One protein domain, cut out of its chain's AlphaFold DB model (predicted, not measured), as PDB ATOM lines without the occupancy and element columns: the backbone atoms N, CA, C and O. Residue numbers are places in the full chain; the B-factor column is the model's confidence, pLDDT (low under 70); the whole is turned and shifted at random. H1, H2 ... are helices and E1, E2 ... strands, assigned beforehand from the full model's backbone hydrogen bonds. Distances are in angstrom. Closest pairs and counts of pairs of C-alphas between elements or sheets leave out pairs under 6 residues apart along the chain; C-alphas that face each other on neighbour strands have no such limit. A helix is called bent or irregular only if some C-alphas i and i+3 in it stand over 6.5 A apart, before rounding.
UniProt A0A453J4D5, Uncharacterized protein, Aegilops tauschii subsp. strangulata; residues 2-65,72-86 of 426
ATOM      1  N   LEU A   2     174.014 199.249 161.264       89.88
ATOM      2  CA  LEU A   2     174.128 199.691 162.674       89.88
ATOM      3  C   LEU A   2     174.613 198.573 163.619       89.88
ATOM      4  O   LEU A   2     175.579 198.781 164.343       89.88
ATOM      5  N   VAL A   3     174.001 197.383 163.539       92.69
ATOM      6  CA  VAL A   3     174.376 196.190 164.328       92.69
ATOM      7  C   VAL A   3     175.857 195.821 164.173       92.69
ATOM      8  O   VAL A   3     176.502 195.467 165.152       92.69
ATOM      9  N   GLU A   4     176.422 195.922 162.969       92.94
ATOM     10  CA  GLU A   4     177.831 195.588 162.715       92.94
ATOM     11  C   GLU A   4     178.777 196.605 163.369       92.94
ATOM     12  O   GLU A   4     179.804 196.213 163.915       92.94
ATOM     13  N   ILE A   5     178.409 197.894 163.374       93.56
ATOM     14  CA  ILE A   5     179.226 198.962 163.970       93.56
ATOM     15  C   ILE A   5     179.190 198.898 165.501       93.56
ATOM     16  O   ILE A   5     180.226 199.004 166.145       93.56
ATOM     17  N   VAL A   6     178.026 198.669 166.117       94.94
ATOM     18  CA  VAL A   6     177.971 198.471 167.580       94.94
ATOM     19  C   VAL A   6     178.708 197.185 167.987       94.94
ATOM     20  O   VAL A   6     179.427 197.175 168.984       94.94
ATOM     21  N   SER A   7     178.647 196.135 167.159       95.25
ATOM     22  CA  SER A   7     179.360 194.873 167.410       95.25
ATOM     23  C   SER A   7     180.886 194.996 167.315       95.25
ATOM     24  O   SER A   7     181.582 194.119 167.822       95.25
ATOM     25  N   SER A   8     181.438 196.059 166.709       95.69
ATOM     26  CA  SER A   8     182.892 196.292 166.732       95.69
ATOM     27  C   SER A   8     183.402 196.835 168.071       95.69
ATOM     28  O   SER A   8     184.605 196.793 168.309       95.69
ATOM     29  N   PHE A   9     182.515 197.320 168.951       95.69
ATOM     30  CA  PHE A   9     182.876 197.689 170.325       95.69
ATOM     31  C   PHE A   9     182.864 196.479 171.267       95.69
ATOM     32  O   PHE A   9     183.737 196.375 172.124       95.69
ATOM     33  N   GLY A  10     181.909 195.558 171.103       95.06
ATOM     34  CA  GLY A  10     181.783 194.355 171.927       95.06
ATOM     35  C   GLY A  10     180.618 193.460 171.504       95.06
ATOM     36  O   GLY A  10     179.776 193.853 170.700       95.06
ATOM     37  N   GLN A  11     180.549 192.248 172.063       95.38
ATOM     38  CA  GLN A  11     179.423 191.339 171.819       95.38
ATOM     39  C   GLN A  11     178.153 191.847 172.515       95.38
ATOM     40  O   GLN A  11     178.192 192.221 173.690       95.38
ATOM     41  N   LEU A  12     177.032 191.834 171.793       94.38
ATOM     42  CA  LEU A  12     175.726 192.239 172.309       94.38
ATOM     43  C   LEU A  12     175.061 191.088 173.075       94.38
ATOM     44  O   LEU A  12     175.010 189.964 172.577       94.38
ATOM     45  N   ALA A  13     174.516 191.387 174.252       91.94
ATOM     46  CA  ALA A  13     173.561 190.538 174.957       91.94
ATOM     47  C   ALA A  13     172.144 190.730 174.386       91.94
ATOM     48  O   ALA A  13     171.430 189.755 174.151       91.94
ATOM     49  N   ALA A  14     171.773 191.981 174.087       90.75
ATOM     50  CA  ALA A  14     170.493 192.342 173.489       90.75
ATOM     51  C   ALA A  14     170.629 193.482 172.463       90.75
ATOM     52  O   ALA A  14     171.481 194.367 172.574       90.75
ATOM     53  N   TYR A  15     169.744 193.458 171.465       91.75
ATOM     54  CA  TYR A  15     169.560 194.515 170.474       91.75
ATOM     55  C   TYR A  15     168.072 194.662 170.163       91.75
ATOM     56  O   TYR A  15     167.421 193.689 169.776       91.75
ATOM     57  N   HIS A  16     167.541 195.876 170.280       90.25
ATOM     58  CA  HIS A  16     166.165 196.188 169.906       90.25
ATOM     59  C   HIS A  16     166.126 197.491 169.103       90.25
ATOM     60  O   HIS A  16     166.790 198.460 169.460       90.25
ATOM     61  N   PHE A  17     165.378 197.521 167.999       90.00
ATOM     62  CA  PHE A  17     165.346 198.650 167.066       90.00
ATOM     63  C   PHE A  17     163.907 199.095 166.828       90.00
ATOM     64  O   PHE A  17     163.067 198.280 166.448       90.00
ATOM     65  N   VAL A  18     163.638 200.380 167.047       87.12
ATOM     66  CA  VAL A  18     162.280 200.929 167.125       87.12
ATOM     67  C   VAL A  18     162.201 202.216 166.306       87.12
ATOM     68  O   VAL A  18     163.123 203.031 166.307       87.12
ATOM     69  N   CYS A  19     161.090 202.415 165.598       81.38
ATOM     70  CA  CYS A  19     160.684 203.751 165.166       81.38
ATOM     71  C   CYS A  19     159.832 204.322 166.301       81.38
ATOM     72  O   CYS A  19     158.737 203.818 166.535       81.38
ATOM     73  N   ASN A  20     160.367 205.275 167.060       76.50
ATOM     74  CA  ASN A  20     159.665 205.883 168.182       76.50
ATOM     75  C   ASN A  20     158.967 207.164 167.698       76.50
ATOM     76  O   ASN A  20     159.599 208.037 167.096       76.50
ATOM     77  N   GLU A  21     157.659 207.239 167.937       70.81
ATOM     78  CA  GLU A  21     156.810 208.334 167.458       70.81
ATOM     79  C   GLU A  21     157.049 209.634 168.244       70.81
ATOM     80  O   GLU A  21     157.038 210.701 167.635       70.81
ATOM     81  N   ASP A  22     157.380 209.550 169.540       68.44
ATOM     82  CA  ASP A  22     157.692 210.706 170.402       68.44
ATOM     83  C   ASP A  22     158.939 211.479 169.924       68.44
ATOM     84  O   ASP A  22     159.009 212.698 170.050       68.44
ATOM     85  N   LEU A  23     159.918 210.768 169.350       65.75
ATOM     86  CA  LEU A  23     161.125 211.327 168.730       65.75
ATOM     87  C   LEU A  23     160.957 211.648 167.235       65.75
ATOM     88  O   LEU A  23     161.898 212.135 166.608       65.75
ATOM     89  N   GLY A  24     159.836 211.262 166.614       65.88
ATOM     90  CA  GLY A  24     159.678 211.259 165.153       65.88
ATOM     91  C   GLY A  24     160.756 210.452 164.404       65.88
ATOM     92  O   GLY A  24     161.048 210.736 163.241       65.88
ATOM     93  N   GLY A  25     161.399 209.481 165.065       77.94
ATOM     94  CA  GLY A  25     162.742 209.018 164.703       77.94
ATOM     95  C   GLY A  25     163.006 207.530 164.934       77.94
ATOM     96  O   GLY A  25     162.185 206.787 165.469       77.94
ATOM     97  N   ARG A  26     164.184 207.064 164.502       86.06
ATOM     98  CA  ARG A  26     164.633 205.671 164.676       86.06
ATOM     99  C   ARG A  26     165.643 205.586 165.814       86.06
ATOM    100  O   ARG A  26     166.698 206.209 165.723       86.06
ATOM    101  N   CYS A  27     165.355 204.783 166.832       88.44
ATOM    102  CA  CYS A  27     166.237 204.545 167.973       88.44
ATOM    103  C   CYS A  27     166.630 203.062 168.089       88.44
ATOM    104  O   CYS A  27     166.000 202.171 167.513       88.44
ATOM    105  N   ALA A  28     167.712 202.805 168.825       91.06
ATOM    106  CA  ALA A  28     168.218 201.465 169.093       91.06
ATOM    107  C   ALA A  28     168.567 201.324 170.577       91.06
ATOM    108  O   ALA A  28     169.288 202.157 171.126       91.06
ATOM    109  N   PHE A  29     168.091 200.250 171.196       90.88
ATOM    110  CA  PHE A  29     168.457 199.837 172.545       90.88
ATOM    111  C   PHE A  29     169.481 198.707 172.450       90.88
ATOM    112  O   PHE A  29     169.362 197.805 171.614       90.88
ATOM    113  N   LEU A  30     170.521 198.809 173.274       91.62
ATOM    114  CA  LEU A  30     171.775 198.075 173.147       91.62
ATOM    115  C   LEU A  30     172.230 197.625 174.531       91.62
ATOM    116  O   LEU A  30     172.365 198.454 175.429       91.62
ATOM    117  N   GLU A  31     172.513 196.337 174.678       91.94
ATOM    118  CA  GLU A  31     173.105 195.763 175.885       91.94
ATOM    119  C   GLU A  31     174.353 194.976 175.480       91.94
ATOM    120  O   GLU A  31     174.284 194.127 174.589       91.94
ATOM    121  N   TYR A  32     175.498 195.251 176.107       93.56
ATOM    122  CA  TYR A  32     176.747 194.521 175.878       93.56
ATOM    123  C   TYR A  32     176.927 193.428 176.932       93.56
ATOM    124  O   TYR A  32     176.673 193.659 178.112       93.56
ATOM    125  N   ILE A  33     177.437 192.259 176.528       92.44
ATOM    126  CA  ILE A  33     177.757 191.168 177.468       92.44
ATOM    127  C   ILE A  33     178.774 191.665 178.513       92.44
ATOM    128  O   ILE A  33     178.569 191.497 179.712       92.44
ATOM    129  N   ASP A  34     179.829 192.351 178.066       93.00
ATOM    130  CA  ASP A  34     180.717 193.119 178.942       93.00
ATOM    131  C   ASP A  34     180.187 194.552 179.091       93.00
ATOM    132  O   ASP A  34     180.334 195.400 178.206       93.00
ATOM    133  N   HIS A  35     179.588 194.825 180.247       90.44
ATOM    134  CA  HIS A  35     179.000 196.121 180.574       90.44
ATOM    135  C   HIS A  35     180.040 197.260 180.639       90.44
ATOM    136  O   HIS A  35     179.672 198.422 180.450       90.44
ATOM    137  N   SER A  36     181.333 196.964 180.844       91.19
ATOM    138  CA  SER A  36     182.407 197.973 180.911       91.19
ATOM    139  C   SER A  36     182.703 198.639 179.558       91.19
ATOM    140  O   SER A  36     183.324 199.706 179.492       91.19
ATOM    141  N   ILE A  37     182.231 198.030 178.466       93.75
ATOM    142  CA  ILE A  37     182.348 198.548 177.101       93.75
ATOM    143  C   ILE A  37     181.377 199.713 176.864       93.75
ATOM    144  O   ILE A  37     181.693 200.601 176.075       93.75
ATOM    145  N   THR A  38     180.244 199.764 177.577       92.19
ATOM    146  CA  THR A  38     179.134 200.710 177.344       92.19
ATOM    147  C   THR A  38     179.603 202.158 177.193       92.19
ATOM    148  O   THR A  38     179.299 202.797 176.190       92.19
ATOM    149  N   ASN A  39     180.434 202.658 178.112       91.00
ATOM    150  CA  ASN A  39     180.897 204.052 178.079       91.00
ATOM    151  C   ASN A  39     181.828 204.331 176.886       91.00
ATOM    152  O   ASN A  39     181.768 205.405 176.289       91.00
ATOM    153  N   LYS A  40     182.649 203.347 176.492       93.50
ATOM    154  CA  LYS A  40     183.535 203.428 175.317       93.50
ATOM    155  C   LYS A  40     182.723 203.403 174.020       93.50
ATOM    156  O   LYS A  40     183.030 204.147 173.093       93.50
ATOM    157  N   ALA A  41     181.665 202.591 173.976       94.69
ATOM    158  CA  ALA A  41     180.726 202.547 172.863       94.69
ATOM    159  C   ALA A  41     179.933 203.854 172.738       94.69
ATOM    160  O   ALA A  41     179.898 204.428 171.657       94.69
ATOM    161  N   CYS A  42     179.367 204.388 173.826       92.75
ATOM    162  CA  CYS A  42     178.703 205.693 173.805       92.75
ATOM    163  C   CYS A  42     179.654 206.799 173.319       92.75
ATOM    164  O   CYS A  42     179.280 207.569 172.438       92.75
ATOM    165  N   ALA A  43     180.895 206.849 173.813       92.12
ATOM    166  CA  ALA A  43     181.887 207.827 173.362       92.12
ATOM    167  C   ALA A  43     182.245 207.691 171.867       92.12
ATOM    168  O   ALA A  43     182.368 208.701 171.184       92.12
ATOM    169  N   GLY A  44     182.382 206.465 171.346       94.06
ATOM    170  CA  GLY A  44     182.719 206.221 169.937       94.06
ATOM    171  C   GLY A  44     181.543 206.287 168.952       94.06
ATOM    172  O   GLY A  44     181.768 206.423 167.751       94.06
ATOM    173  N   LEU A  45     180.300 206.177 169.433       93.56
ATOM    174  CA  LEU A  45     179.083 206.268 168.616       93.56
ATOM    175  C   LEU A  45     178.518 207.695 168.562       93.56
ATOM    176  O   LEU A  45     177.938 208.067 167.541       93.56
ATOM    177  N   ASN A  46     178.684 208.499 169.620       90.88
ATOM    178  CA  ASN A  46     178.271 209.904 169.624       90.88
ATOM    179  C   ASN A  46     178.988 210.698 168.523       90.88
ATOM    180  O   ASN A  46     180.198 210.596 168.347       90.88
ATOM    181  N   GLY A  47     178.233 211.496 167.766       88.31
ATOM    182  CA  GLY A  47     178.777 212.295 166.665       88.31
ATOM    183  C   GLY A  47     179.074 211.499 165.385       88.31
ATOM    184  O   GLY A  47     179.328 212.102 164.341       88.31
ATOM    185  N   MET A  48     179.002 210.162 165.408       91.81
ATOM    186  CA  MET A  48     179.242 209.344 164.220       91.81
ATOM    187  C   MET A  48     178.128 209.549 163.185       91.81
ATOM    188  O   MET A  48     176.941 209.434 163.490       91.81
ATOM    189  N   LYS A  49     178.506 209.808 161.927       90.62
ATOM    190  CA  LYS A  49     177.553 209.989 160.825       90.62
ATOM    191  C   LYS A  49     177.166 208.648 160.194       90.62
ATOM    192  O   LYS A  49     178.003 207.991 159.581       90.62
ATOM    193  N   LEU A  50     175.888 208.277 160.277       89.31
ATOM    194  CA  LEU A  50     175.339 207.033 159.735       89.31
ATOM    195  C   LEU A  50     174.091 207.306 158.883       89.31
ATOM    196  O   LEU A  50     173.118 207.890 159.348       89.31
ATOM    197  N   GLY A  51     174.110 206.887 157.613       85.25
ATOM    198  CA  GLY A  51     172.965 207.046 156.699       85.25
ATOM    199  C   GLY A  51     172.579 208.498 156.372       85.25
ATOM    200  O   GLY A  51     171.504 208.730 155.835       85.25
ATOM    201  N   GLY A  52     173.437 209.470 156.703       84.75
ATOM    202  CA  GLY A  52     173.170 210.907 156.583       84.75
ATOM    203  C   GLY A  52     172.933 211.591 157.932       84.75
ATOM    204  O   GLY A  52     173.380 212.725 158.103       84.75
ATOM    205  N   CYS A  53     172.336 210.884 158.893       84.75
ATOM    206  CA  CYS A  53     172.112 211.359 160.260       84.75
ATOM    207  C   CYS A  53     173.401 211.331 161.092       84.75
ATOM    208  O   CYS A  53     174.311 210.550 160.812       84.75
ATOM    209  N   ILE A  54     173.458 212.149 162.141       88.25
ATOM    210  CA  ILE A  54     174.437 212.025 163.229       88.25
ATOM    211  C   ILE A  54     173.802 211.152 164.319       88.25
ATOM    212  O   ILE A  54     172.604 211.275 164.570       88.25
ATOM    213  N   LEU A  55     174.569 210.246 164.930       90.31
ATOM    214  CA  LEU A  55     174.089 209.427 166.041       90.31
ATOM    215  C   LEU A  55     174.334 210.101 167.398       90.31
ATOM    216  O   LEU A  55     175.435 210.580 167.676       90.31
ATOM    217  N   THR A  56     173.316 210.034 168.253       89.19
ATOM    218  CA  THR A  56     173.388 210.328 169.689       89.19
ATOM    219  C   THR A  56     173.271 209.004 170.447       89.19
ATOM    220  O   THR A  56     172.341 208.233 170.210       89.19
ATOM    221  N   ALA A  57     174.215 208.719 171.343       91.19
ATOM    222  CA  ALA A  57     174.303 207.475 172.104       91.19
ATOM    223  C   ALA A  57     174.412 207.776 173.605       91.19
ATOM    224  O   ALA A  57     175.438 208.261 174.083       91.19
ATOM    225  N   VAL A  58     173.356 207.468 174.360       87.94
ATOM    226  CA  VAL A  58     173.227 207.807 175.786       87.94
ATOM    227  C   VAL A  58     173.142 206.528 176.617       87.94
ATOM    228  O   VAL A  58     172.447 205.586 176.238       87.94
ATOM    229  N   GLN A  59     173.836 206.485 177.756       86.75
ATOM    230  CA  GLN A  59     173.714 205.381 178.708       86.75
ATOM    231  C   GLN A  59     172.342 205.449 179.398       86.75
ATOM    232  O   GLN A  59     172.054 206.406 180.113       86.75
ATOM    233  N   VAL A  60     171.502 204.429 179.190       75.69
ATOM    234  CA  VAL A  60     170.116 204.400 179.698       75.69
ATOM    235  C   VAL A  60     170.069 204.353 181.230       75.69
ATOM    236  O   VAL A  60     169.268 205.049 181.849       75.69
ATOM    237  N   PHE A  61     170.968 203.576 181.838       70.88
ATOM    238  CA  PHE A  61     171.085 203.410 183.285       70.88
ATOM    239  C   PHE A  61     172.515 203.768 183.725       70.88
ATOM    240  O   PHE A  61     173.408 202.928 183.587       70.88
ATOM    241  N   PRO A  62     172.778 205.004 184.206       57.62
ATOM    242  CA  PRO A  62     174.109 205.415 184.667       57.62
ATOM    243  C   PRO A  62     174.544 204.646 185.924       57.62
ATOM    244  O   PRO A  62     175.701 204.253 186.036       57.62
ATOM    245  N   ASN A  63     173.589 204.358 186.814       55.06
ATOM    246  CA  ASN A  63     173.742 203.424 187.924       55.06
ATOM    247  C   ASN A  63     172.950 202.144 187.606       55.06
ATOM    248  O   ASN A  63     171.759 202.256 187.297       55.06
ATOM    249  N   PRO A  64     173.542 200.941 187.721       53.75
ATOM    250  CA  PRO A  64     172.804 199.687 187.638       53.75
ATOM    251  C   PRO A  64     172.013 199.475 188.936       53.75
ATOM    252  O   PRO A  64     172.459 198.802 189.861       53.75
ATOM    253  N   VAL A  65     170.830 200.083 189.028       51.25
ATOM    254  CA  VAL A  65     169.879 199.762 190.098       51.25
ATOM    255  C   VAL A  65     169.352 198.353 189.832       51.25
ATOM    256  O   VAL A  65     168.730 198.120 188.797       51.25
ATOM    257  N   SER A  72     160.103 192.218 181.733       58.25
ATOM    258  CA  SER A  72     160.513 192.673 180.398       58.25
ATOM    259  C   SER A  72     161.564 193.792 180.474       58.25
ATOM    260  O   SER A  72     161.511 194.615 181.388       58.25
ATOM    261  N   PRO A  73     162.517 193.875 179.521       67.06
ATOM    262  CA  PRO A  73     163.429 195.013 179.442       67.06
ATOM    263  C   PRO A  73     162.667 196.308 179.131       67.06
ATOM    264  O   PRO A  73     161.796 196.336 178.258       67.06
ATOM    265  N   PHE A  74     163.009 197.393 179.825       71.38
ATOM    266  CA  PHE A  74     162.393 198.698 179.606       71.38
ATOM    267  C   PHE A  74     163.015 199.405 178.393       71.38
ATOM    268  O   PHE A  74     164.140 199.895 178.454       71.38
ATOM    269  N   TYR A  75     162.255 199.493 177.299       75.94
ATOM    270  CA  TYR A  75     162.644 200.172 176.054       75.94
ATOM    271  C   TYR A  75     162.092 201.608 175.958       75.94
ATOM    272  O   TYR A  75     161.676 202.058 174.890       75.94
ATOM    273  N   GLY A  76     162.041 202.328 177.082       74.75
ATOM    274  CA  GLY A  76     161.712 203.754 177.113       74.75
ATOM    275  C   GLY A  76     162.963 204.634 177.059       74.75
ATOM    276  O   GLY A  76     164.040 204.240 177.502       74.75
ATOM    277  N   ILE A  77     162.819 205.844 176.519       77.50
ATOM    278  CA  ILE A  77     163.902 206.834 176.433       77.50
ATOM    279  C   ILE A  77     163.989 207.589 177.774       77.50
ATOM    280  O   ILE A  77     162.983 208.186 178.173       77.50
ATOM    281  N   PRO A  78     165.144 207.608 178.470       76.88
ATOM    282  CA  PRO A  78     165.325 208.407 179.684       76.88
ATOM    283  C   PRO A  78     165.157 209.902 179.422       76.88
ATOM    284  O   PRO A  78     165.543 210.392 178.363       76.88
ATOM    285  N   ASP A  79     164.690 210.660 180.411       77.50
ATOM    286  CA  ASP A  79     164.550 212.118 180.283       77.50
ATOM    287  C   ASP A  79     165.898 212.823 180.038       77.50
ATOM    288  O   ASP A  79     165.975 213.772 179.261       77.50
ATOM    289  N   SER A  80     166.993 212.275 180.582       74.19
ATOM    290  CA  SER A  80     168.369 212.706 180.288       74.19
ATOM    291  C   SER A  80     168.799 212.490 178.831       74.19
ATOM    292  O   SER A  80     169.728 213.150 178.369       74.19
ATOM    293  N   ALA A  81     168.143 211.580 178.104       76.81
ATOM    294  CA  ALA A  81     168.359 211.359 176.679       76.81
ATOM    295  C   ALA A  81     167.407 212.196 175.810       76.81
ATOM    296  O   ALA A  81     167.820 212.628 174.739       76.81
ATOM    297  N   LYS A  82     166.173 212.479 176.263       78.56
ATOM    298  CA  LYS A  82     165.203 213.323 175.529       78.56
ATOM    299  C   LYS A  82     165.783 214.705 175.209       78.56
ATOM    300  O   LYS A  82     165.806 215.089 174.046       78.56
ATOM    301  N   ALA A  83     166.392 215.362 176.197       77.69
ATOM    302  CA  ALA A  83     167.053 216.663 176.026       77.69
ATOM    303  C   ALA A  83     168.264 216.654 175.057       77.69
ATOM    304  O   ALA A  83     168.758 217.710 174.676       77.69
ATOM    305  N   LEU A  84     168.761 215.474 174.654       75.75
ATOM    306  CA  LEU A  84     169.827 215.294 173.653       75.75
ATOM    307  C   LEU A  84     169.283 214.874 172.270       75.75
ATOM    308  O   LEU A  84     170.060 214.572 171.360       75.75
ATOM    309  N   LEU A  85     167.956 214.812 172.131       75.62
ATOM    310  CA  LEU A  85     167.216 214.403 170.934       75.62
ATOM    311  C   LEU A  85     166.198 215.470 170.476       75.62
ATOM    312  O   LEU A  85     165.600 215.323 169.413       75.62
ATOM    313  N   GLU A  86     166.027 216.541 171.256       76.12
ATOM    314  CA  GLU A  86     165.346 217.783 170.867       76.12
ATOM    315  C   GLU A  86     166.090 218.523 169.732       76.12
ATOM    316  O   GLU A  86     167.232 218.200 169.391       76.12
TER     317      GLU A  86
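What this domain is: This is residues 2 to 65 and 72 to 86 of the 426 residues of an uncharacterized protein of Aegilops tauschii subsp. strangulata (UniProt A0A453J4D5). A long two-stranded hairpin, E1 and E2, lies over a loose layer made by H2, the unnamed stretch of residues 46 to 65, and H3. Short H1 lies over one face of the hairpin, while residues 55 to 59 cross the hairpin's length. The printed part has 79 residues, with three named helices and two named strands in the order H1, E1, E2, H2, H3; under half of the residues are in named elements, and the class is mixed. The sheet, E1 - E2, is antiparallel. The whole is compact, with a radius of gyration of the C-alphas of 12.2 A, and spans 31 by 30 by 20 A.

How they stand to each other: H1, residues 2 to 7, has its C-alpha of Val 3 8.0 A from that of Tyr 15 in E1, residues 12 to 20, their closest pair. E1 forms an antiparallel hairpin with E2, residues 25 to 32, at 167 degrees between directions; N 16 and O 29 are 3.0 A apart and N 29 and O 16 2.8 A, within hydrogen-bond range. H1 and E2 are near each other, with 7 pairs of C-alphas within 10 A. H2, residues 35 to 45, is close to H1 but not clearly touching; the closest C-alphas, of Val 6 and Ala 41, are 7.2 A apart, at a steep tilt of 46 degrees, opposite ways. The closest C-alphas of E2 and H2, of Tyr 32 and Thr 38, are 6.8 A apart. H3, residues 79 to 82, is apart from H1, E1, E2 and H2. Every O i to N i+4 pair is within hydrogen-bond range in H1 and 5 of 7 in H2; H3 is too short for one.

Where its parts are: H1 begins at C-alpha 2, (174.128, 199.691, 162.674), and is 8.5 A long. E1 is 21.5 A and E2 23.0 A. H2, 15.7 A, is only just irregular: C-alphas 36 and 39 are 6.9 A apart. H3, 4.9 A, ends at C-alpha 82, (165.203, 213.323, 175.529).

The domain as a whole: The C-alphas farthest apart, of Gly 52 and Val 65, are 35.5 A apart. Residues 66 to 71 are not printed; C-alphas 65 and 72 are 15.2 A apart across the cut. The links H1 to E1, E1 to E2 and E2 to H2 are tight. Residues 22 to 24, 62 to 65 and 72 to 73 have pLDDT under 70.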